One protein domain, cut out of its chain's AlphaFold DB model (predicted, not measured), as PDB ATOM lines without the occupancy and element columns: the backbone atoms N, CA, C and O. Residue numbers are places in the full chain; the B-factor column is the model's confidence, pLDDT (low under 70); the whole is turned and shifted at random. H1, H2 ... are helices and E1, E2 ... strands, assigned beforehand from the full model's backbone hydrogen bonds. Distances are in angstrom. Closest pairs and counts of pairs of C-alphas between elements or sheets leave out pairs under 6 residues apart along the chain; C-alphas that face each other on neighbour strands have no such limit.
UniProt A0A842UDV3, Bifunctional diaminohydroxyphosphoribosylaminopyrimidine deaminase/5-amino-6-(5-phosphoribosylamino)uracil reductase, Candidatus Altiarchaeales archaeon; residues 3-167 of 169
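Overview. This is residues 3 to 167 of the 169 residues of the protein "Bifunctional diaminohydroxyphosphoribosylaminopyrimidine deaminase/5-amino-6-(5-phosphoribosylamino)uracil reductase" of Candidatus Altiarchaeales archaeon (UniProt A0A842UDV3). A strongly twisted parallel sheet of five short strands, E4 E3 E2 E1 E5, has H1 on one face and H4 on the other, while H2 and H3 only graze it; beyond its E5 edge lies a separate antiparallel sheet, E6 E8 E7, with E7 and E8 as a long hairpin. Residues 19 to 24 and 125 to 130 stick out as loops. The printed part has 165 residues, with four named helices and eight named strands in the order E1 H1 E2 E3 H2 E4 H3 E5 H4 E6 E7 E8. The class is mixed, helices and strands, with under half of the residues in named elements. The whole is compact, with a radius of gyration of the C-alphas of 17.1 A and spans of 45 by 41 by 39 A.

Arrangement. Begin with E4, residues 70 to 73, E3, residues 49 to 53, E2, residues 28 to 31, E1, residues 3 to 5, and E5, residues 97 to 100, neighbours in that order. Look for N 51 and O 70 at 2.8 A, N 30 and O 50 at 2.9 A, N 4 and O 29 at 3.0 A, and N 3 and O 97 at 2.8 A, within hydrogen-bond range across the four pairs in turn. H1, residues 6 to 12, stands up from this sheet at 47 degrees; its closest C-alphas to E2 are Val 6 and Leu 31, 5.7 A. On the opposite face H4, residues 102 to 110, stands up at 44 degrees; its closest C-alphas to E1 are Val 104 and Gly 5, 6.3 A. H2, residues 59 to 65, only grazes the sheet with residues 62 to 65, and H3, residues 81 to 90, with residues 81 to 87. E1, H1, E2 and E3, H2, E4 are strand-helix-strand units, parallel neighbour strands with a helix between, with right-handed crossovers. E6, residues 117 to 121, is the antiparallel neighbour of E8, residues 159 to 166, with N 119 and O 162 at 2.9 A. E8 forms a hairpin with E7, residues 148 to 156, with N 161 and O 154 at 2.8 A; E7 bends by 59 degrees at residue 151. E5 and E6 are apart. Every O i to N i+4 pair is within range in H1, H3 and H4, and 2 of 3 in H2.

Along the chain. Find C-alpha 3 at (79.074, 54.898, 323.019), where E1 begins. H3 spans 14.2 A and E7 21.4 A. E8 runs 22.9 A to C-alpha 166 at (91.162, 48.565, 308.514).

Size, cuts and confidence. The C-alphas farthest apart, of Glu 67 and Asp 143, are 48.7 A apart. The printed part has no cut. The links H1 to E2, E2 to E3 and E6 to E7 are long. Residues 137 to 144 have pLDDT under 70.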
ATOM      1  N   LEU A   3      78.117  54.076 322.290       97.81
ATOM      2  CA  LEU A   3      79.074  54.898 323.019       97.81
ATOM      3  C   LEU A   3      79.218  56.291 322.415       97.81
ATOM      4  O   LEU A   3      79.366  56.459 321.202       97.81
ATOM      5  N   VAL A   4      79.245  57.285 323.302       97.00
ATOM      6  CA  VAL A   4      79.535  58.682 322.973       97.00
ATOM      7  C   VAL A   4      80.466  59.309 324.011       97.00
ATOM      8  O   VAL A   4      80.519  58.890 325.167       97.00
ATOM      9  N   GLY A   5      81.186  60.359 323.622       96.44
ATOM     10  CA  GLY A   5      81.860  61.234 324.579       96.44
ATOM     11  C   GLY A   5      80.891  62.182 325.292       96.44
ATOM     12  O   GLY A   5      79.878  62.596 324.728       96.44
ATOM     13  N   VAL A   6      81.248  62.623 326.502       96.31
ATOM     14  CA  VAL A   6      80.442  63.576 327.292       96.31
ATOM     15  C   VAL A   6      80.113  64.872 326.548       96.31
ATOM     16  O   VAL A   6      79.052  65.448 326.753       96.31
ATOM     17  N   ASN A   7      80.974  65.332 325.636       94.25
ATOM     18  CA  ASN A   7      80.697  66.545 324.861       94.25
ATOM     19  C   ASN A   7      79.476  66.399 323.943       94.25
ATOM     20  O   ASN A   7      78.781  67.387 323.735       94.25
ATOM     21  N   THR A   8      79.204  65.202 323.422       93.50
ATOM     22  CA  THR A   8      77.974  64.920 322.666       93.50
ATOM     23  C   THR A   8      76.761  65.015 323.588       93.50
ATOM     24  O   THR A   8      75.767  65.637 323.238       93.50
ATOM     25  N   VAL A   9      76.865  64.502 324.820       95.94
ATOM     26  CA  VAL A   9      75.794  64.638 325.823       95.94
ATOM     27  C   VAL A   9      75.535  66.102 326.178       95.94
ATOM     28  O   VAL A   9      74.389  66.533 326.207       95.94
ATOM     29  N   LEU A  10      76.593  66.879 326.412       95.88
ATOM     30  CA  LEU A  10      76.488  68.286 326.807       95.88
ATOM     31  C   LEU A  10      75.936  69.193 325.703       95.88
ATOM     32  O   LEU A  10      75.298  70.192 326.018       95.88
ATOM     33  N   LYS A  11      76.225  68.888 324.434       93.56
ATOM     34  CA  LYS A  11      75.811  69.719 323.294       93.56
ATOM     35  C   LYS A  11      74.440  69.337 322.753       93.56
ATOM     36  O   LYS A  11      73.644  70.224 322.466       93.56
ATOM     37  N   ASP A  12      74.177  68.037 322.640       93.88
ATOM     38  CA  ASP A  12      73.032  67.530 321.880       93.88
ATOM     39  C   ASP A  12      71.934  66.935 322.779       93.88
ATOM     40  O   ASP A  12      70.828  66.680 322.302       93.88
ATOM     41  N   ASP A  13      72.229  66.695 324.065       96.31
ATOM     42  CA  ASP A  13      71.336  66.062 325.052       96.31
ATOM     43  C   ASP A  13      70.556  64.850 324.475       96.31
ATOM     44  O   ASP A  13      69.317  64.807 324.494       96.31
ATOM     45  N   PRO A  14      71.249  63.857 323.877       95.44
ATOM     46  CA  PRO A  14      70.595  62.764 323.179       95.44
ATOM     47  C   PRO A  14      69.997  61.756 324.167       95.44
ATOM     48  O   PRO A  14      70.483  61.567 325.278       95.44
ATOM     49  N   ARG A  15      68.970  61.018 323.728       95.62
ATOM     50  CA  ARG A  15      68.437  59.862 324.480       95.62
ATOM     51  C   ARG A  15      69.232  58.574 324.248       95.62
ATOM     52  O   ARG A  15      69.274  57.723 325.129       95.62
ATOM     53  N   LEU A  16      69.808  58.424 323.049       93.94
ATOM     54  CA  LEU A  16      70.500  57.213 322.577       93.94
ATOM     55  C   LEU A  16      69.663  55.920 322.713       93.94
ATOM     56  O   LEU A  16      70.191  54.835 322.945       93.94
ATOM     57  N   THR A  17      68.338  56.039 322.587       93.06
ATOM     58  CA  THR A  17      67.390  54.919 322.626       93.06
ATOM     59  C   THR A  17      67.041  54.432 321.224       93.06
ATOM     60  O   THR A  17      67.070  55.198 320.256       93.06
ATOM     61  N   SER A  18      66.662  53.156 321.113       91.62
ATOM     62  CA  SER A  18      66.151  52.619 319.853       91.62
ATOM     63  C   SER A  18      64.759  53.186 319.577       91.62
ATOM     64  O   SER A  18      63.915  53.252 320.468       91.62
ATOM     65  N   ARG A  19      64.513  53.598 318.332       90.19
ATOM     66  CA  ARG A  19      63.194  54.070 317.864       90.19
ATOM     67  C   ARG A  19      62.477  53.040 316.989       90.19
ATOM     68  O   ARG A  19      61.447  53.338 316.395       90.19
ATOM     69  N   ILE A  20      63.027  51.831 316.897       91.94
ATOM     70  CA  ILE A  20      62.461  50.733 316.116       91.94
ATOM     71  C   ILE A  20      61.370  50.059 316.952       91.94
ATOM     72  O   ILE A  20      61.593  49.730 318.117       91.94
ATOM     73  N   LYS A  21      60.184  49.836 316.371       89.31
ATOM     74  CA  LYS A  21      59.074  49.156 317.056       89.31
ATOM     75  C   LYS A  21      59.501  47.747 317.479       89.31
ATOM     76  O   LYS A  21      59.954  46.967 316.650       89.31
ATOM     77  N   GLY A  22      59.358  47.429 318.768       88.69
ATOM     78  CA  GLY A  22      59.832  46.160 319.343       88.69
ATOM     79  C   GLY A  22      61.357  46.067 319.502       88.69
ATOM     80  O   GLY A  22      61.864  45.035 319.936       88.69
ATOM     81  N   GLY A  23      62.091  47.132 319.172       86.62
ATOM     82  CA  GLY A  23      63.526  47.232 319.389       86.62
ATOM     83  C   GLY A  23      63.866  47.367 320.872       86.62
ATOM     84  O   GLY A  23      63.100  47.913 321.664       86.62
ATOM     85  N   ARG A  24      65.047  46.875 321.247       88.75
ATOM     86  CA  ARG A  24      65.591  47.031 322.599       88.75
ATOM     87  C   ARG A  24      66.500  48.250 322.652       88.75
ATOM     88  O   ARG A  24      67.235  48.517 321.701       88.75
ATOM     89  N   ASN A  25      66.474  48.965 323.773       92.25
ATOM     90  CA  ASN A  25      67.448  50.020 324.017       92.25
ATOM     91  C   ASN A  25      68.827  49.388 324.243       92.25
ATOM     92  O   ASN A  25      68.940  48.479 325.071       92.25
ATOM     93  N   PRO A  26      69.871  49.833 323.526       94.88
ATOM     94  CA  PRO A  26      71.223  49.370 323.798       94.88
ATOM     95  C   PRO A  26      71.680  49.874 325.172       94.88
ATOM     96  O   PRO A  26      71.223  50.918 325.635       94.88
ATOM     97  N   LEU A  27      72.637  49.176 325.792       97.06
ATOM     98  CA  LEU A  27      73.436  49.786 326.856       97.06
ATOM     99  C   LEU A  27      74.103  51.048 326.293       97.06
ATOM    100  O   LEU A  27      74.791  50.971 325.265       97.06
ATOM    101  N   ARG A  28      73.886  52.184 326.957       97.31
ATOM    102  CA  ARG A  28      74.474  53.480 326.594       97.31
ATOM    103  C   ARG A  28      75.706  53.727 327.440       97.31
ATOM    104  O   ARG A  28      75.639  53.624 328.658       97.31
ATOM    105  N   ILE A  29      76.808  54.064 326.789       98.19
ATOM    106  CA  ILE A  29      78.103  54.268 327.427       98.19
ATOM    107  C   ILE A  29      78.539  55.707 327.182       98.19
ATOM    108  O   ILE A  29      78.587  56.167 326.040       98.19
ATOM    109  N   ILE A  30      78.853  56.423 328.256       97.81
ATOM    110  CA  ILE A  30      79.264  57.824 328.198       97.81
ATOM    111  C   ILE A  30      80.701  57.912 328.695       97.81
ATOM    112  O   ILE A  30      80.974  57.636 329.861       97.81
ATOM    113  N   LEU A  31      81.622  58.310 327.818       97.75
ATOM    114  CA  LEU A  31      83.001  58.593 328.212       97.75
ATOM    115  C   LEU A  31      83.084  59.985 328.835       97.75
ATOM    116  O   LEU A  31      82.983  61.000 328.136       97.75
ATOM    117  N   ASP A  32      83.274  60.028 330.150       97.06
ATOM    118  CA  ASP A  32      83.237  61.243 330.949       97.06
ATOM    119  C   ASP A  32      84.277  61.221 332.077       97.06
ATOM    120  O   ASP A  32      83.980  60.980 333.252       97.06
ATOM    121  N   SER A  33      85.526  61.537 331.727       96.00
ATOM    122  CA  SER A  33      86.677  61.454 332.635       96.00
ATOM    123  C   SER A  33      86.525  62.249 333.936       96.00
ATOM    124  O   SER A  33      87.251  61.982 334.888       96.00
ATOM    125  N   LYS A  34      85.623  63.242 333.979       95.75
ATOM    126  CA  LYS A  34      85.416  64.146 335.124       95.75
ATOM    127  C   LYS A  34      83.966  64.192 335.621       95.75
ATOM    128  O   LYS A  34      83.645  65.081 336.403       95.75
ATOM    129  N   LEU A  35      83.101  63.281 335.170       97.12
ATOM    130  CA  LEU A  35      81.670  63.260 335.505       97.12
ATOM    131  C   LEU A  35      80.957  64.598 335.217       97.12
ATOM    132  O   LEU A  35      80.154  65.096 336.001       97.12
ATOM    133  N   LYS A  36      81.243  65.235 334.079       97.31
ATOM    134  CA  LYS A  36      80.570  66.466 333.636       97.31
ATOM    135  C   LYS A  36      79.112  66.258 333.218       97.31
ATOM    136  O   LYS A  36      78.365  67.234 333.243       97.31
ATOM    137  N   THR A  37      78.692  65.033 332.924       97.69
ATOM    138  CA  THR A  37      77.325  64.654 332.543       97.69
ATOM    139  C   THR A  37      76.302  65.273 333.503       97.69
ATOM    140  O   THR A  37      76.427  65.107 334.721       97.69
ATOM    141  N   PRO A  38      75.324  66.051 333.007       97.25
ATOM    142  CA  PRO A  38      74.283  66.622 333.854       97.25
ATOM    143  C   PRO A  38      73.380  65.535 334.441       97.25
ATOM    144  O   PRO A  38      72.967  64.621 333.738       97.25
ATOM    145  N   GLU A  39      72.998  65.673 335.711       95.69
ATOM    146  CA  GLU A  39      72.117  64.715 336.402       95.69
ATOM    147  C   GLU A  39      70.715  64.619 335.768       95.69
ATOM    148  O   GLU A  39      69.976  63.673 336.032       95.69
ATOM    149  N   TYR A  40      70.338  65.607 334.956       95.50
ATOM    150  CA  TYR A  40      69.069  65.695 334.230       95.50
ATOM    151  C   TYR A  40      69.201  65.368 332.732       95.50
ATOM    152  O   TYR A  40      68.241  65.562 331.988       95.50
ATOM    153  N   ALA A  41      70.372  64.912 332.272       97.62
ATOM    154  CA  ALA A  41      70.589  64.592 330.863       97.62
ATOM    155  C   ALA A  41      69.615  63.504 330.392       97.62
ATOM    156  O   ALA A  41      69.404  62.500 331.076       97.62
ATOM    157  N   ARG A  42      69.049  63.662 329.192       97.38
ATOM    158  CA  ARG A  42      68.036  62.743 328.641       97.38
ATOM    159  C   ARG A  42      68.551  61.329 328.424       97.38
ATOM    160  O   ARG A  42      67.746  60.402 328.361       97.38
ATOM    161  N   VAL A  43      69.864  61.161 328.299       96.62
ATOM    162  CA  VAL A  43      70.513  59.849 328.220       96.62
ATOM    163  C   VAL A  43      70.294  59.031 329.500       96.62
ATOM    164  O   VAL A  43      70.206  57.813 329.413       96.62
ATOM    165  N   LEU A  44      70.113  59.695 330.652       96.56
ATOM    166  CA  LEU A  44      69.845  59.106 331.972       96.56
ATOM    167  C   LEU A  44      68.347  58.864 332.226       96.56
ATOM    168  O   LEU A  44      67.900  58.855 333.371       96.56
ATOM    169  N   SER A  45      67.534  58.726 331.173       91.44
ATOM    170  CA  SER A  45      66.081  58.551 331.314       91.44
ATOM    171  C   SER A  45      65.666  57.217 331.942       91.44
ATOM    172  O   SER A  45      64.509  57.059 332.317       91.44
ATOM    173  N   ASP A  46      66.578  56.251 331.999       90.00
ATOM    174  CA  ASP A  46      66.418  54.956 332.654       90.00
ATOM    175  C   ASP A  46      67.806  54.435 333.083       90.00
ATOM    176  O   ASP A  46      68.823  55.035 332.730       90.00
ATOM    177  N   SER A  47      67.857  53.332 333.833       86.62
ATOM    178  CA  SER A  47      69.091  52.825 334.451       86.62
ATOM    179  C   SER A  47      70.023  52.045 333.516       86.62
ATOM    180  O   SER A  47      71.095  51.625 333.943       86.62
ATOM    181  N   ASN A  48      69.669  51.832 332.244       94.88
ATOM    182  CA  ASN A  48      70.516  51.104 331.293       94.88
ATOM    183  C   ASN A  48      71.601  52.021 330.693       94.88
ATOM    184  O   ASN A  48      71.636  52.280 329.479       94.88
ATOM    185  N   VAL A  49      72.432  52.589 331.570       97.69
ATOM    186  CA  VAL A  49      73.489  53.554 331.258       97.69
ATOM    187  C   VAL A  49      74.727  53.251 332.096       97.69
ATOM    188  O   VAL A  49      74.627  53.025 333.297       97.69
ATOM    189  N   VAL A  50      75.894  53.309 331.457       98.31
ATOM    190  CA  VAL A  50      77.208  53.283 332.102       98.31
ATOM    191  C   VAL A  50      77.918  54.602 331.820       98.31
ATOM    192  O   VAL A  50      78.089  54.996 330.664       98.31
ATOM    193  N   ILE A  51      78.374  55.281 332.868       98.38
ATOM    194  CA  ILE A  51      79.295  56.412 332.757       98.38
ATOM    195  C   ILE A  51      80.694  55.902 333.084       98.38
ATOM    196  O   ILE A  51      80.952  55.411 334.181       98.38
ATOM    197  N   VAL A  52      81.612  56.026 332.130       98.44
ATOM    198  CA  VAL A  52      83.012  55.648 332.317       98.44
ATOM    199  C   VAL A  52      83.798  56.889 332.703       98.44
ATOM    200  O   VAL A  52      83.742  57.908 332.012       98.44
ATOM    201  N   THR A  53      84.531  56.810 333.804       98.38
ATOM    202  CA  THR A  53      85.281  57.927 334.370       98.38
ATOM    203  C   THR A  53      86.683  57.507 334.805       98.38
ATOM    204  O   THR A  53      87.081  56.362 334.608       98.38
ATOM    205  N   THR A  54      87.447  58.449 335.355       97.94
ATOM    206  CA  THR A  54      88.822  58.221 335.834       97.94
ATOM    207  C   THR A  54      88.889  58.273 337.354       97.94
ATOM    208  O   THR A  54      87.956  58.760 337.989       97.94
ATOM    209  N   GLU A  55      89.975  57.814 337.971       96.62
ATOM    210  CA  GLU A  55      90.159  57.909 339.430       96.62
ATOM    211  C   GLU A  55      90.091  59.359 339.932       96.62
ATOM    212  O   GLU A  55      89.581  59.635 341.017       96.62
ATOM    213  N   ASN A  56      90.511  60.313 339.098       94.38
ATOM    214  CA  ASN A  56      90.475  61.742 339.386       94.38
ATOM    215  C   ASN A  56      89.120  62.399 339.017       94.38
ATOM    216  O   ASN A  56      89.084  63.499 338.453       94.38
ATOM    217  N   HIS A  57      88.000  61.717 339.261       94.44
ATOM    218  CA  HIS A  57      86.653  62.242 339.024       94.44
ATOM    219  C   HIS A  57      86.110  63.053 340.216       94.44
ATOM    220  O   HIS A  57      86.631  63.006 341.330       94.44
ATOM    221  N   ASP A  58      85.023  63.800 340.000       94.25
ATOM    222  CA  ASP A  58      84.327  64.517 341.075       94.25
ATOM    223  C   ASP A  58      83.519  63.543 341.952       94.25
ATOM    224  O   ASP A  58      82.463  63.052 341.548       94.25
ATOM    225  N   LYS A  59      83.994  63.295 343.179       94.31
ATOM    226  CA  LYS A  59      83.352  62.385 344.146       94.31
ATOM    227  C   LYS A  59      81.932  62.805 344.541       94.31
ATOM    228  O   LYS A  59      81.089  61.947 344.774       94.31
ATOM    229  N   LYS A  60      81.634  64.108 344.616       94.75
ATOM    230  CA  LYS A  60      80.268  64.567 344.934       94.75
ATOM    231  C   LYS A  60      79.326  64.235 343.789       94.75
ATOM    232  O   LYS A  60      78.182  63.859 344.019       94.75
ATOM    233  N   LYS A  61      79.806  64.386 342.555       95.75
ATOM    234  CA  LYS A  61      79.017  64.071 341.368       95.75
ATOM    235  C   LYS A  61      78.861  62.568 341.151       95.75
ATOM    236  O   LYS A  61      77.795  62.143 340.717       95.75
ATOM    237  N   HIS A  62      79.865  61.778 341.529       96.81
ATOM    238  CA  HIS A  62      79.783  60.318 341.574       96.81
ATOM    239  C   HIS A  62      78.577  59.846 342.391       96.81
ATOM    240  O   HIS A  62      77.735  59.120 341.868       96.81
ATOM    241  N   GLU A  63      78.438  60.331 343.629       95.88
ATOM    242  CA  GLU A  63      77.342  59.911 344.513       95.88
ATOM    243  C   GLU A  63      75.953  60.257 343.976       95.88
ATOM    244  O   GLU A  63      75.004  59.516 344.199       95.88
ATOM    245  N   LYS A  64      75.824  61.341 343.213       95.44
ATOM    246  CA  LYS A  64      74.542  61.708 342.604       95.44
ATOM    247  C   LYS A  64      74.231  60.914 341.339       95.44
ATOM    248  O   LYS A  64      73.072  60.647 341.037       95.44
ATOM    249  N   LEU A  65      75.257  60.573 340.559       96.62
ATOM    250  CA  LEU A  65      75.086  59.877 339.285       96.62
ATOM    251  C   LEU A  65      74.935  58.362 339.456       96.62
ATOM    252  O   LEU A  65      74.223  57.757 338.657       96.62
ATOM    253  N   ARG A  66      75.522  57.760 340.503       95.88
ATOM    254  CA  ARG A  66      75.412  56.311 340.781       95.88
ATOM    255  C   ARG A  66      73.978  55.836 341.029       95.88
ATOM    256  O   ARG A  66      73.705  54.649 340.932       95.88
ATOM    257  N   GLU A  67      73.062  56.747 341.362       93.12
ATOM    258  CA  GLU A  67      71.633  56.438 341.503       93.12
ATOM    259  C   GLU A  67      70.919  56.298 340.146       93.12
ATOM    260  O   GLU A  67      69.826  55.740 340.076       93.12
ATOM    261  N   LYS A  68      71.516  56.813 339.063       95.19
ATOM    262  CA  LYS A  68      70.909  56.891 337.721       95.19
ATOM    263  C   LYS A  68      71.640  56.067 336.664       95.19
ATOM    264  O   LYS A  68      71.058  55.774 335.623       95.19
ATOM    265  N   ALA A  69      72.904  55.738 336.901       97.25
ATOM    266  CA  ALA A  69      73.753  54.989 335.989       97.25
ATOM    267  C   ALA A  69      74.802  54.193 336.767       97.25
ATOM    268  O   ALA A  69      75.256  54.622 337.829       97.25
ATOM    269  N   ASP A  70      75.254  53.087 336.187       97.50
ATOM    270  CA  ASP A  70      76.475  52.432 336.643       97.50
ATOM    271  C   ASP A  70      77.669  53.352 336.358       97.50
ATOM    272  O   ASP A  70      77.773  53.944 335.281       97.50
ATOM    273  N   ILE A  71      78.598  53.464 337.307       97.75
ATOM    274  CA  ILE A  71      79.831  54.236 337.121       97.75
ATOM    275  C   ILE A  71      81.013  53.281 337.113       97.75
ATOM    276  O   ILE A  71      81.245  52.556 338.079       97.75
ATOM    277  N   TRP A  72      81.767  53.277 336.016       98.19
ATOM    278  CA  TRP A  72      82.990  52.488 335.890       98.19
ATOM    279  C   TRP A  72      84.193  53.420 335.939       98.19
ATOM    280  O   TRP A  72      84.322  54.326 335.116       98.19
ATOM    281  N   VAL A  73      85.079  53.199 336.905       98.12
ATOM    282  CA  VAL A  73      86.327  53.953 337.046       98.12
ATOM    283  C   VAL A  73      87.427  53.171 336.337       98.12
ATOM    284  O   VAL A  73      87.866  52.144 336.844       98.12
ATOM    285  N   LEU A  74      87.827  53.622 335.147       97.62
ATOM    286  CA  LEU A  74      88.769  52.920 334.273       97.62
ATOM    287  C   LEU A  74      89.905  53.862 333.863       97.62
ATOM    288  O   LEU A  74      89.785  54.583 332.875       97.62
ATOM    289  N   GLY A  75      91.003  53.843 334.618       95.19
ATOM    290  CA  GLY A  75      92.189  54.673 334.388       95.19
ATOM    291  C   GLY A  75      92.297  55.869 335.340       95.19
ATOM    292  O   GLY A  75      91.318  56.308 335.942       95.19
ATOM    293  N   GLU A  76      93.507  56.406 335.490       93.06
ATOM    294  CA  GLU A  76      93.818  57.424 336.506       93.06
ATOM    295  C   GLU A  76      93.576  58.866 336.016       93.06
ATOM    296  O   GLU A  76      92.907  59.671 336.672       93.06
ATOM    297  N   HIS A  77      94.114  59.208 334.841       91.06
ATOM    298  CA  HIS A  77      94.037  60.555 334.250       91.06
ATOM    299  C   HIS A  77      93.231  60.597 332.952       91.06
ATOM    300  O   HIS A  77      92.503  61.560 332.697       91.06
ATOM    301  N   GLU A  78      93.344  59.540 332.153       92.06
ATOM    302  CA  GLU A  78      92.581  59.312 330.932       92.06
ATOM    303  C   GLU A  78      91.832  57.987 331.052       92.06
ATOM    304  O   GLU A  78      92.201  57.129 331.854       92.06
ATOM    305  N   ILE A  79      90.752  57.842 330.283       95.69
ATOM    306  CA  ILE A  79      89.958  56.615 330.312       95.69
ATOM    307  C   ILE A  79      90.696  55.516 329.547       95.69
ATOM    308  O   ILE A  79      91.038  55.706 328.377       95.69
ATOM    309  N   ASP A  80      90.857  54.355 330.175       96.25
ATOM    310  CA  ASP A  80      91.378  53.155 329.524       96.25
ATOM    311  C   ASP A  80      90.292  52.496 328.653       96.25
ATOM    312  O   ASP A  80      89.388  51.802 329.130       96.25
ATOM    313  N   ILE A  81      90.374  52.742 327.343       95.50
ATOM    314  CA  ILE A  81      89.422  52.213 326.359       95.50
ATOM    315  C   ILE A  81      89.593  50.703 326.156       95.50
ATOM    316  O   ILE A  81      88.599  50.019 325.914       95.50
ATOM    317  N   ARG A  82      90.809  50.154 326.286       96.12
ATOM    318  CA  ARG A  82      91.012  48.699 326.183       96.12
ATOM    319  C   ARG A  82      90.320  47.999 327.335       96.12
ATOM    320  O   ARG A  82      89.525  47.093 327.095       96.12
ATOM    321  N   ARG A  83      90.525  48.495 328.559       97.62
ATOM    322  CA  ARG A  83      89.857  47.937 329.735       97.62
ATOM    323  C   ARG A  83      88.339  48.053 329.633       97.62
ATOM    324  O   ARG A  83      87.631  47.126 330.012       97.62
ATOM    325  N   LEU A  84      87.823  49.148 329.068       97.56
ATOM    326  CA  LEU A  84      86.393  49.278 328.784       97.56
ATOM    327  C   LEU A  84      85.886  48.154 327.866       97.56
ATOM    328  O   LEU A  84      84.867  47.538 328.174       97.56
ATOM    329  N   ILE A  85      86.577  47.882 326.756       97.12
ATOM    330  CA  ILE A  85      86.192  46.815 325.818       97.12
ATOM    331  C   ILE A  85      86.261  45.440 326.493       97.12
ATOM    332  O   ILE A  85      85.333  44.648 326.339       97.12
ATOM    333  N   GLU A  86      87.297  45.172 327.291       97.00
ATOM    334  CA  GLU A  86      87.417  43.932 328.070       97.00
ATOM    335  C   GLU A  86      86.241  43.753 329.036       97.00
ATOM    336  O   GLU A  86      85.571  42.724 329.001       97.00
ATOM    337  N   CYS A  87      85.916  44.776 329.833       97.75
ATOM    338  CA  CYS A  87      84.779  44.738 330.755       97.75
ATOM    339  C   CYS A  87      83.439  44.526 330.033       97.75
ATOM    340  O   CYS A  87      82.535  43.879 330.567       97.75
ATOM    341  N   LEU A  88      83.284  45.070 328.823       97.81
ATOM    342  CA  LEU A  88      82.106  44.815 327.993       97.81
ATOM    343  C   LEU A  88      82.054  43.355 327.530       97.81
ATOM    344  O   LEU A  88      80.995  42.734 327.637       97.81
ATOM    345  N   GLY A  89      83.183  42.802 327.084       97.56
ATOM    346  CA  GLY A  89      83.304  41.397 326.692       97.56
ATOM    347  C   GLY A  89      83.023  40.433 327.847       97.56
ATOM    348  O   GLY A  89      82.226  39.512 327.689       97.56
ATOM    349  N   GLU A  90      83.577  40.699 329.036       97.50
ATOM    350  CA  GLU A  90      83.316  39.950 330.280       97.50
ATOM    351  C   GLU A  90      81.816  39.937 330.642       97.50
ATOM    352  O   GLU A  90      81.303  38.960 331.187       97.50
ATOM    353  N   LYS A  91      81.085  41.005 330.299       96.12
ATOM    354  CA  LYS A  91      79.628  41.130 330.492       96.12
ATOM    355  C   LYS A  91      78.797  40.585 329.323       96.12
ATOM    356  O   LYS A  91      77.576  40.730 329.329       96.12
ATOM    357  N   GLY A  92      79.432  39.960 328.330       96.94
ATOM    358  CA  GLY A  92      78.772  39.322 327.190       96.94
ATOM    359  C   GLY A  92      78.367  40.272 326.060       96.94
ATOM    360  O   GLY A  92      77.619  39.875 325.165       96.94
ATOM    361  N   TYR A  93      78.833  41.523 326.064       96.81
ATOM    362  CA  TYR A  93      78.589  42.441 324.957       96.81
ATOM    363  C   TYR A  93      79.568  42.178 323.814       96.81
ATOM    364  O   TYR A  93      80.774  42.331 323.964       96.81
ATOM    365  N   THR A  94      79.032  41.834 322.643       95.81
ATOM    366  CA  THR A  94      79.822  41.446 321.461       95.81
ATOM    367  C   THR A  94      79.944  42.541 320.402       95.81
ATOM    368  O   THR A  94      80.656  42.370 319.420       95.81
ATOM    369  N   SER A  95      79.232  43.663 320.561       95.75
ATOM    370  CA  SER A  95      79.267  44.782 319.613       95.75
ATOM    371  C   SER A  95      79.128  46.137 320.304       95.75
ATOM    372  O   SER A  95      78.321  46.327 321.226       95.75
ATOM    373  N   LEU A  96      79.894  47.108 319.812       97.19
ATOM    374  CA  LEU A  96      79.920  48.483 320.292       97.19
ATOM    375  C   LEU A  96      79.821  49.444 319.107       97.19
ATOM    376  O   LEU A  96      80.700  49.477 318.254       97.19
ATOM    377  N   LEU A  97      78.754  50.239 319.069       97.19
ATOM    378  CA  LEU A  97      78.604  51.324 318.109       97.19
ATOM    379  C   LEU A  97      79.169  52.615 318.708       97.19
ATOM    380  O   LEU A  97      78.677  53.081 319.735       97.19
ATOM    381  N   VAL A  98      80.186  53.190 318.072       96.94
ATOM    382  CA  VAL A  98      80.824  54.444 318.498       96.94
ATOM    383  C   VAL A  98      80.378  55.560 317.556       96.94
ATOM    384  O   VAL A  98      80.764  55.570 316.393       96.94
ATOM    385  N   GLU A  99      79.551  56.490 318.040       87.31
ATOM    386  CA  GLU A  99      78.998  57.572 317.200       87.31
ATOM    387  C   GLU A  99      79.610  58.948 317.504       87.31
ATOM    388  O   GLU A  99      79.553  59.857 316.678       87.31
ATOM    389  N   GLY A 100      80.169  59.143 318.704       74.25
ATOM    390  CA  GLY A 100      80.265  60.488 319.274       74.25
ATOM    391  C   GLY A 100      81.653  60.961 319.685       74.25
ATOM    392  O   GLY A 100      82.134  60.609 320.762       74.25
ATOM    393  N   GLY A 101      82.188  61.910 318.911       84.38
ATOM    394  CA  GLY A 101      83.228  62.861 319.314       84.38
ATOM    395  C   GLY A 101      84.588  62.586 318.684       84.38
ATOM    396  O   GLY A 101      85.163  61.522 318.884       84.38
ATOM    397  N   GLY A 102      85.167  63.580 318.001       89.12
ATOM    398  CA  GLY A 102      86.429  63.374 317.284       89.12
ATOM    399  C   GLY A 102      87.583  62.858 318.157       89.12
ATOM    400  O   GLY A 102      88.389  62.073 317.672       89.12
ATOM    401  N   ARG A 103      87.616  63.210 319.450       90.12
ATOM    402  CA  ARG A 103      88.573  62.656 320.428       90.12
ATOM    403  C   ARG A 103      88.331  61.187 320.758       90.12
ATOM    404  O   ARG A 103      89.289  60.439 320.911       90.12
ATOM    405  N   VAL A 104      87.068  60.779 320.849       92.81
ATOM    406  CA  VAL A 104      86.696  59.375 321.054       92.81
ATOM    407  C   VAL A 104      87.111  58.573 319.828       92.81
ATOM    408  O   VAL A 104      87.886  57.633 319.957       92.81
ATOM    409  N   ASN A 105      86.702  59.018 318.639       92.25
ATOM    410  CA  ASN A 105      87.062  58.374 317.378       92.25
ATOM    411  C   ASN A 105      88.584  58.252 317.214       92.25
ATOM    412  O   ASN A 105      89.080  57.192 316.839       92.25
ATOM    413  N   ALA A 106      89.332  59.312 317.540       89.50
ATOM    414  CA  ALA A 106      90.791  59.286 317.507       89.50
ATOM    415  C   ALA A 106      91.373  58.255 318.484       89.50
ATOM    416  O   ALA A 106      92.271  57.523 318.093       89.50
ATOM    417  N   SER A 107      90.852  58.152 319.711       90.12
ATOM    418  CA  SER A 107      91.331  57.179 320.705       90.12
ATOM    419  C   SER A 107      91.115  55.725 320.267       90.12
ATOM    420  O   SER A 107      92.013  54.897 320.393       90.12
ATOM    421  N   PHE A 108      89.953  55.411 319.684       92.62
ATOM    422  CA  PHE A 108      89.691  54.078 319.132       92.62
ATOM    423  C   PHE A 108      90.600  53.764 317.934       92.62
ATOM    424  O   PHE A 108      91.136  52.660 317.832       92.62
ATOM    425  N   LEU A 109      90.808  54.743 317.047       89.19
ATOM    426  CA  LEU A 109      91.680  54.603 315.881       89.19
ATOM    427  C   LEU A 109      93.147  54.385 316.283       89.19
ATOM    428  O   LEU A 109      93.775  53.445 315.803       89.19
ATOM    429  N   THR A 110      93.701  55.219 317.170       86.31
ATOM    430  CA  THR A 110      95.118  55.140 317.571       86.31
ATOM    431  C   THR A 110      95.439  53.849 318.313       86.31
ATOM    432  O   THR A 110      96.546  53.328 318.194       86.31
ATOM    433  N   GLN A 111      94.467  53.301 319.039       89.25
ATOM    434  CA  GLN A 111      94.607  52.032 319.746       89.25
ATOM    435  C   GLN A 111      94.291  50.808 318.871       89.25
ATOM    436  O   GLN A 111      94.419  49.683 319.356       89.25
ATOM    437  N   LYS A 112      93.934  50.999 317.591       91.06
ATOM    438  CA  LYS A 112      93.546  49.927 316.655       91.06
ATOM    439  C   LYS A 112      92.389  49.070 317.191       91.06
ATOM    440  O   LYS A 112      92.463  47.849 317.191       91.06
ATOM    441  N   LEU A 113      91.346  49.729 317.693       93.25
ATOM    442  CA  LEU A 113      90.175  49.097 318.322       93.25
ATOM    443  C   LEU A 113      88.910  49.172 317.454       93.25
ATOM    444  O   LEU A 113      87.807  48.977 317.957       93.25
ATOM    445  N   VAL A 114      89.046  49.538 316.179       94.50
ATOM    446  CA  VAL A 114      87.918  49.668 315.252       94.50
ATOM    447  C   VAL A 114      87.982  48.544 314.235       94.50
ATOM    448  O   VAL A 114      88.940  48.478 313.476       94.50
ATOM    449  N   ASP A 115      86.936  47.728 314.170       95.81
ATOM    450  CA  ASP A 115      86.824  46.669 313.161       95.81
ATOM    451  C   ASP A 115      86.169  47.167 311.867       95.81
ATOM    452  O   ASP A 115      86.472  46.689 310.778       95.81
ATOM    453  N   LYS A 116      85.248  48.134 311.970       96.88
ATOM    454  CA  LYS A 116      84.422  48.615 310.857       96.88
ATOM    455  C   LYS A 116      84.151  50.113 310.958       96.88
ATOM    456  O   LYS A 116      83.741  50.608 312.006       96.88
ATOM    457  N   TYR A 117      84.284  50.806 309.833       96.31
ATOM    458  CA  TYR A 117      83.943  52.213 309.666       96.31
ATOM    459  C   TYR A 117      82.683  52.365 308.814       96.31
ATOM    460  O   TYR A 117      82.552  51.733 307.765       96.31
ATOM    461  N   CYS A 118      81.789  53.247 309.254       96.69
ATOM    462  CA  CYS A 118      80.586  53.650 308.531       96.69
ATOM    463  C   CYS A 118      80.571  55.180 308.434       96.69
ATOM    464  O   CYS A 118      80.283  55.855 309.422       96.69
ATOM    465  N   PHE A 119      80.883  55.732 307.262       95.81
ATOM    466  CA  PHE A 119      80.854  57.175 307.023       95.81
ATOM    467  C   PHE A 119      79.598  57.561 306.250       95.81
ATOM    468  O   PHE A 119      79.321  56.991 305.195       95.81
ATOM    469  N   PHE A 120      78.864  58.548 306.759       95.94
ATOM    470  CA  PHE A 120      77.700  59.119 306.088       95.94
ATOM    471  C   PHE A 120      78.062  60.467 305.466       95.94
ATOM    472  O   PHE A 120      78.551  61.361 306.157       95.94
ATOM    473  N   PHE A 121      77.796  60.617 304.171       96.19
ATOM    474  CA  PHE A 121      78.017  61.847 303.417       96.19
ATOM    475  C   PHE A 121      76.688  62.370 302.881       96.19
ATOM    476  O   PHE A 121      76.033  61.697 302.087       96.19
ATOM    477  N   ALA A 122      76.319  63.582 303.287       96.44
ATOM    478  CA  ALA A 122      75.164  64.291 302.748       96.44
ATOM    479  C   ALA A 122      75.618  65.295 301.673       96.44
ATOM    480  O   ALA A 122      76.644  65.955 301.869       96.44
ATOM    481  N   PRO A 123      74.864  65.486 300.574       95.75
ATOM    482  CA  PRO A 123      75.174  66.471 299.536       95.75
ATOM    483  C   PRO A 123      74.821  67.900 299.996       95.75
ATOM    484  O   PRO A 123      73.998  68.586 299.394       95.75
ATOM    485  N   LYS A 124      75.412  68.348 301.111       94.12
ATOM    486  CA  LYS A 124      75.143  69.640 301.760       94.12
ATOM    487  C   LYS A 124      76.437  70.416 301.963       94.12
ATOM    488  O   LYS A 124      77.453  69.851 302.356       94.12
ATOM    489  N   ILE A 125      76.372  71.723 301.736       92.69
ATOM    490  CA  ILE A 125      77.496  72.641 301.924       92.69
ATOM    491  C   ILE A 125      77.204  73.507 303.145       92.69
ATOM    492  O   ILE A 125      76.172  74.174 303.209       92.69
ATOM    493  N   PHE A 126      78.130  73.501 304.098       89.88
ATOM    494  CA  PHE A 126      78.103  74.370 305.270       89.88
ATOM    495  C   PHE A 126      79.264  75.362 305.187       89.88
ATOM    496  O   PHE A 126      80.362  74.998 304.772       89.88
ATOM    497  N   LEU A 127      79.018  76.611 305.580       92.38
ATOM    498  CA  LEU A 127      80.050  77.641 305.701       92.38
ATOM    499  C   LEU A 127      80.581  77.674 307.144       92.38
ATOM    500  O   LEU A 127      79.804  77.509 308.083       92.38
ATOM    501  N   GLY A 128      81.881  77.927 307.318       89.06
ATOM    502  CA  GLY A 128      82.538  78.049 308.627       89.06
ATOM    503  C   GLY A 128      83.523  76.919 308.943       89.06
ATOM    504  O   GLY A 128      83.838  76.086 308.095       89.06
ATOM    505  N   GLU A 129      84.033  76.909 310.177       85.25
ATOM    506  CA  GLU A 129      84.942  75.866 310.660       85.25
ATOM    507  C   GLU A 129      84.162  74.583 310.987       85.25
ATOM    508  O   GLU A 129      83.302  74.557 311.870       85.25
ATOM    509  N   GLY A 130      84.450  73.504 310.256       83.62
ATOM    510  CA  GLY A 130      83.829  72.199 310.478       83.62
ATOM    511  C   GLY A 130      84.319  71.513 311.756       83.62
ATOM    512  O   GLY A 130      85.428  71.748 312.233       83.62
ATOM    513  N   VAL A 131      83.506  70.601 312.299       85.88
ATOM    514  CA  VAL A 131      83.914  69.735 313.415       85.88
ATOM    515  C   VAL A 131      84.672  68.520 312.857       85.88
ATOM    516  O   VAL A 131      84.087  67.761 312.084       85.88
ATOM    517  N   PRO A 132      85.941  68.280 313.240       87.88
ATOM    518  CA  PRO A 132      86.698  67.141 312.726       87.88
ATOM    519  C   PRO A 132      86.117  65.794 313.174       87.88
ATOM    520  O   PRO A 132      85.855  65.588 314.364       87.88
ATOM    521  N   VAL A 133      86.008  64.844 312.236       88.88
ATOM    522  CA  VAL A 133      85.571  63.457 312.506       88.88
ATOM    523  C   VAL A 133      86.542  62.731 313.440       88.88
ATOM    524  O   VAL A 133      86.112  61.961 314.295       88.88
ATOM    525  N   PHE A 134      87.839  63.021 313.322       88.50
ATOM    526  CA  PHE A 134      88.901  62.576 314.227       88.50
ATOM    527  C   PHE A 134      89.646  63.818 314.728       88.50
ATOM    528  O   PHE A 134      90.048  64.662 313.931       88.50
ATOM    529  N   SER A 135      89.812  63.969 316.042       85.88
ATOM    530  CA  SER A 135      90.557  65.082 316.647       85.88
ATOM    531  C   SER A 135      91.429  64.594 317.797       85.88
ATOM    532  O   SER A 135      90.987  63.811 318.627       85.88
ATOM    533  N   GLY A 136      92.667  65.072 317.883       75.19
ATOM    534  CA  GLY A 136      93.594  64.675 318.941       75.19
ATOM    535  C   GLY A 136      95.049  64.731 318.496       75.19
ATOM    536  O   GLY A 136      95.351  65.031 317.342       75.19
ATOM    537  N   LYS A 137      95.956  64.442 319.434       64.62
ATOM    538  CA  LYS A 137      97.378  64.256 319.133       64.62
ATOM    539  C   LYS A 137      97.544  62.862 318.536       64.62
ATOM    540  O   LYS A 137      97.392  61.867 319.231       64.62
ATOM    541  N   GLY A 138      97.797  62.803 317.239       57.53
ATOM    542  CA  GLY A 138      97.874  61.553 316.499       57.53
ATOM    543  C   GLY A 138      98.243  61.862 315.067       57.53
ATOM    544  O   GLY A 138      97.397  61.851 314.183       57.53
ATOM    545  N   VAL A 139      99.509  62.207 314.854       48.38
ATOM    546  CA  VAL A 139     100.070  62.197 313.511       48.38
ATOM    547  C   VAL A 139     100.421  60.732 313.276       48.38
ATOM    548  O   VAL A 139     101.499  60.271 313.642       48.38
ATOM    549  N   ALA A 140      99.516  59.984 312.644       51.66
ATOM    550  CA  ALA A 140     100.031  59.192 311.543       51.66
ATOM    551  C   ALA A 140     100.734  60.237 310.684       51.66
ATOM    552  O   ALA A 140     100.059  61.132 310.167       51.66
ATOM    553  N   LYS A 141     102.074  60.277 310.740       50.94
ATOM    554  CA  LYS A 141     102.872  61.192 309.923       50.94
ATOM    555  C   LYS A 141     102.210  61.221 308.540       50.94
ATOM    556  O   LYS A 141     101.727  60.187 308.086       50.94
ATOM    557  N   ALA A 142     102.070  62.390 307.917       52.50
ATOM    558  CA  ALA A 142     101.291  62.516 306.677       52.50
ATOM    559  C   ALA A 142     101.747  61.538 305.562       52.50
ATOM    560  O   ALA A 142     101.008  61.302 304.612       52.50
ATOM    561  N   ASP A 143     102.940  60.954 305.706       51.53
ATOM    562  CA  ASP A 143     103.520  59.894 304.884       51.53
ATOM    563  C   ASP A 143     102.950  58.471 305.129       51.53
ATOM    564  O   ASP A 143     103.122  57.605 304.272       51.53
ATOM    565  N   GLN A 144     102.267  58.200 306.248       64.50
ATOM    566  CA  GLN A 144     101.779  56.869 306.646       64.50
ATOM    567  C   GLN A 144     100.396  56.905 307.330       64.50
ATOM    568  O   GLN A 144     100.262  56.461 308.474       64.50
ATOM    569  N   PRO A 145      99.341  57.420 306.668       74.00
ATOM    570  CA  PRO A 145      97.991  57.385 307.224       74.00
ATOM    571  C   PRO A 145      97.518  55.935 307.450       74.00
ATOM    572  O   PRO A 145      97.906  55.046 306.684       74.00
ATOM    573  N   PRO A 146      96.641  55.678 308.445       78.81
ATOM    574  CA  PRO A 146      95.963  54.393 308.559       78.81
ATOM    575  C   PRO A 146      95.212  54.122 307.258       78.81
ATOM    576  O   PRO A 146      94.426  54.960 306.808       78.81
ATOM    577  N   ARG A 147      95.477  52.974 306.639       86.75
ATOM    578  CA  ARG A 147      94.805  52.583 305.403       86.75
ATOM    579  C   ARG A 147      93.532  51.825 305.724       86.75
ATOM    580  O   ARG A 147      93.492  51.008 306.644       86.75
ATOM    581  N   LEU A 148      92.493  52.129 304.960       92.50
ATOM    582  CA  LEU A 148      91.210  51.459 305.038       92.50
ATOM    583  C   LEU A 148      90.928  50.809 303.690       92.50
ATOM    584  O   LEU A 148      91.007  51.469 302.653       92.50
ATOM    585  N   ARG A 149      90.519  49.545 303.722       95.06
ATOM    586  CA  ARG A 149      89.957  48.864 302.565       95.06
ATOM    587  C   ARG A 149      88.497  49.271 302.439       95.06
ATOM    588  O   ARG A 149      87.679  48.973 303.313       95.06
ATOM    589  N   LEU A 150      88.173  49.949 301.341       96.75
ATOM    590  CA  LEU A 150      86.792  50.228 300.969       96.75
ATOM    591  C   LEU A 150      86.067  48.908 300.680       96.75
ATOM    592  O   LEU A 150      86.566  48.080 299.921       96.75
ATOM    593  N   ASP A 151      84.903  48.723 301.294       97.62
ATOM    594  CA  ASP A 151      84.089  47.517 301.134       97.62
ATOM    595  C   ASP A 151      82.860  47.783 300.267       97.62
ATOM    596  O   ASP A 151      82.586  47.043 299.329       97.62
ATOM    597  N   ASP A 152      82.139  48.870 300.555       97.94
ATOM    598  CA  ASP A 152      80.866  49.161 299.904       97.94
ATOM    599  C   ASP A 152      80.531  50.658 299.952       97.94
ATOM    600  O   ASP A 152      80.891  51.368 300.898       97.94
ATOM    601  N   VAL A 153      79.798  51.128 298.941       98.25
ATOM    602  CA  VAL A 153      79.232  52.480 298.875       98.25
ATOM    603  C   VAL A 153      77.768  52.370 298.479       98.25
ATOM    604  O   VAL A 153      77.433  52.022 297.347       98.25
ATOM    605  N   LYS A 154      76.877  52.711 299.409       98.19
ATOM    606  CA  LYS A 154      75.424  52.639 299.220       98.19
ATOM    607  C   LYS A 154      74.795  54.015 299.286       98.19
ATOM    608  O   LYS A 154      75.093  54.795 300.183       98.19
ATOM    609  N   LYS A 155      73.846  54.283 298.393       98.12
ATOM    610  CA  LYS A 155      72.951  55.433 298.524       98.12
ATOM    611  C   LYS A 155      71.821  55.096 299.502       98.12
ATOM    612  O   LYS A 155      71.143  54.085 299.327       98.12
ATOM    613  N   ILE A 156      71.613  55.937 300.512       96.88
ATOM    614  CA  ILE A 156      70.523  55.830 301.489       96.88
ATOM    615  C   ILE A 156      69.737  57.138 301.453       96.88
ATOM    616  O   ILE A 156      70.179  58.160 301.971       96.88
ATOM    617  N   GLY A 157      68.562  57.116 300.820       96.56
ATOM    618  CA  GLY A 157      67.830  58.351 300.532       96.56
ATOM    619  C   GLY A 157      68.653  59.257 299.613       96.56
ATOM    620  O   GLY A 157      68.970  58.862 298.492       96.56
ATOM    621  N   GLU A 158      69.007  60.452 300.085       96.56
ATOM    622  CA  GLU A 158      69.870  61.407 299.368       96.56
ATOM    623  C   GLU A 158      71.349  61.323 299.775       96.56
ATOM    624  O   GLU A 158      72.201  61.888 299.089       96.56
ATOM    625  N   ASP A 159      71.658  60.585 300.841       98.00
ATOM    626  CA  ASP A 159      72.996  60.492 301.417       98.00
ATOM    627  C   ASP A 159      73.744  59.251 300.894       98.00
ATOM    628  O   ASP A 159      73.153  58.309 300.353       98.00
ATOM    629  N   LEU A 160      75.064  59.228 301.081       98.06
ATOM    630  CA  LEU A 160      75.923  58.075 300.814       98.06
ATOM    631  C   LEU A 160      76.431  57.474 302.125       98.06
ATOM    632  O   LEU A 160      76.963  58.187 302.972       98.06
ATOM    633  N   LEU A 161      76.323  56.155 302.260       98.31
ATOM    634  CA  LEU A 161      76.998  55.355 303.274       98.31
ATOM    635  C   LEU A 161      78.218  54.683 302.645       98.31
ATOM    636  O   LEU A 161      78.077  53.796 301.803       98.31
ATOM    637  N   LEU A 162      79.403  55.072 303.100       98.06
ATOM    638  CA  LEU A 162      80.659  54.394 302.811       98.06
ATOM    639  C   LEU A 162      80.984  53.433 303.954       98.06
ATOM    640  O   LEU A 162      81.093  53.849 305.110       98.06
ATOM    641  N   THR A 163      81.160  52.156 303.627       98.25
ATOM    642  CA  THR A 163      81.602  51.123 304.568       98.25
ATOM    643  C   THR A 163      83.043  50.731 304.266       98.25
ATOM    644  O   THR A 163      83.373  50.424 303.121       98.25
ATOM    645  N   ALA A 164      83.898  50.724 305.285       97.19
ATOM    646  CA  ALA A 164      85.299  50.344 305.150       97.19
ATOM    647  C   ALA A 164      85.799  49.561 306.369       97.19
ATOM    648  O   ALA A 164      85.225  49.646 307.456       97.19
ATOM    649  N   TYR A 165      86.891  48.830 306.184       96.81
ATOM    650  CA  TYR A 165      87.569  48.046 307.219       96.81
ATOM    651  C   TYR A 165      89.039  48.482 307.295       96.81
ATOM    652  O   TYR A 165      89.578  48.907 306.269       96.81
ATOM    653  N   PRO A 166      89.709  48.407 308.459       93.31
ATOM    654  CA  PRO A 166      91.162  48.565 308.514       93.31
ATOM    655  C   PRO A 166      91.853  47.599 307.544       93.31
ATOM    656  O   PRO A 166      91.438  46.447 307.423       93.31
ATOM    657  N   GLU A 167      92.902  48.048 306.855       88.12
ATOM    658  CA  GLU A 167      93.836  47.108 306.228       88.12
ATOM    659  C   GLU A 167      94.662  46.445 307.338       88.12
ATOM    660  O   GLU A 167      95.257  47.137 308.172       88.12
TER     661      GLU A 167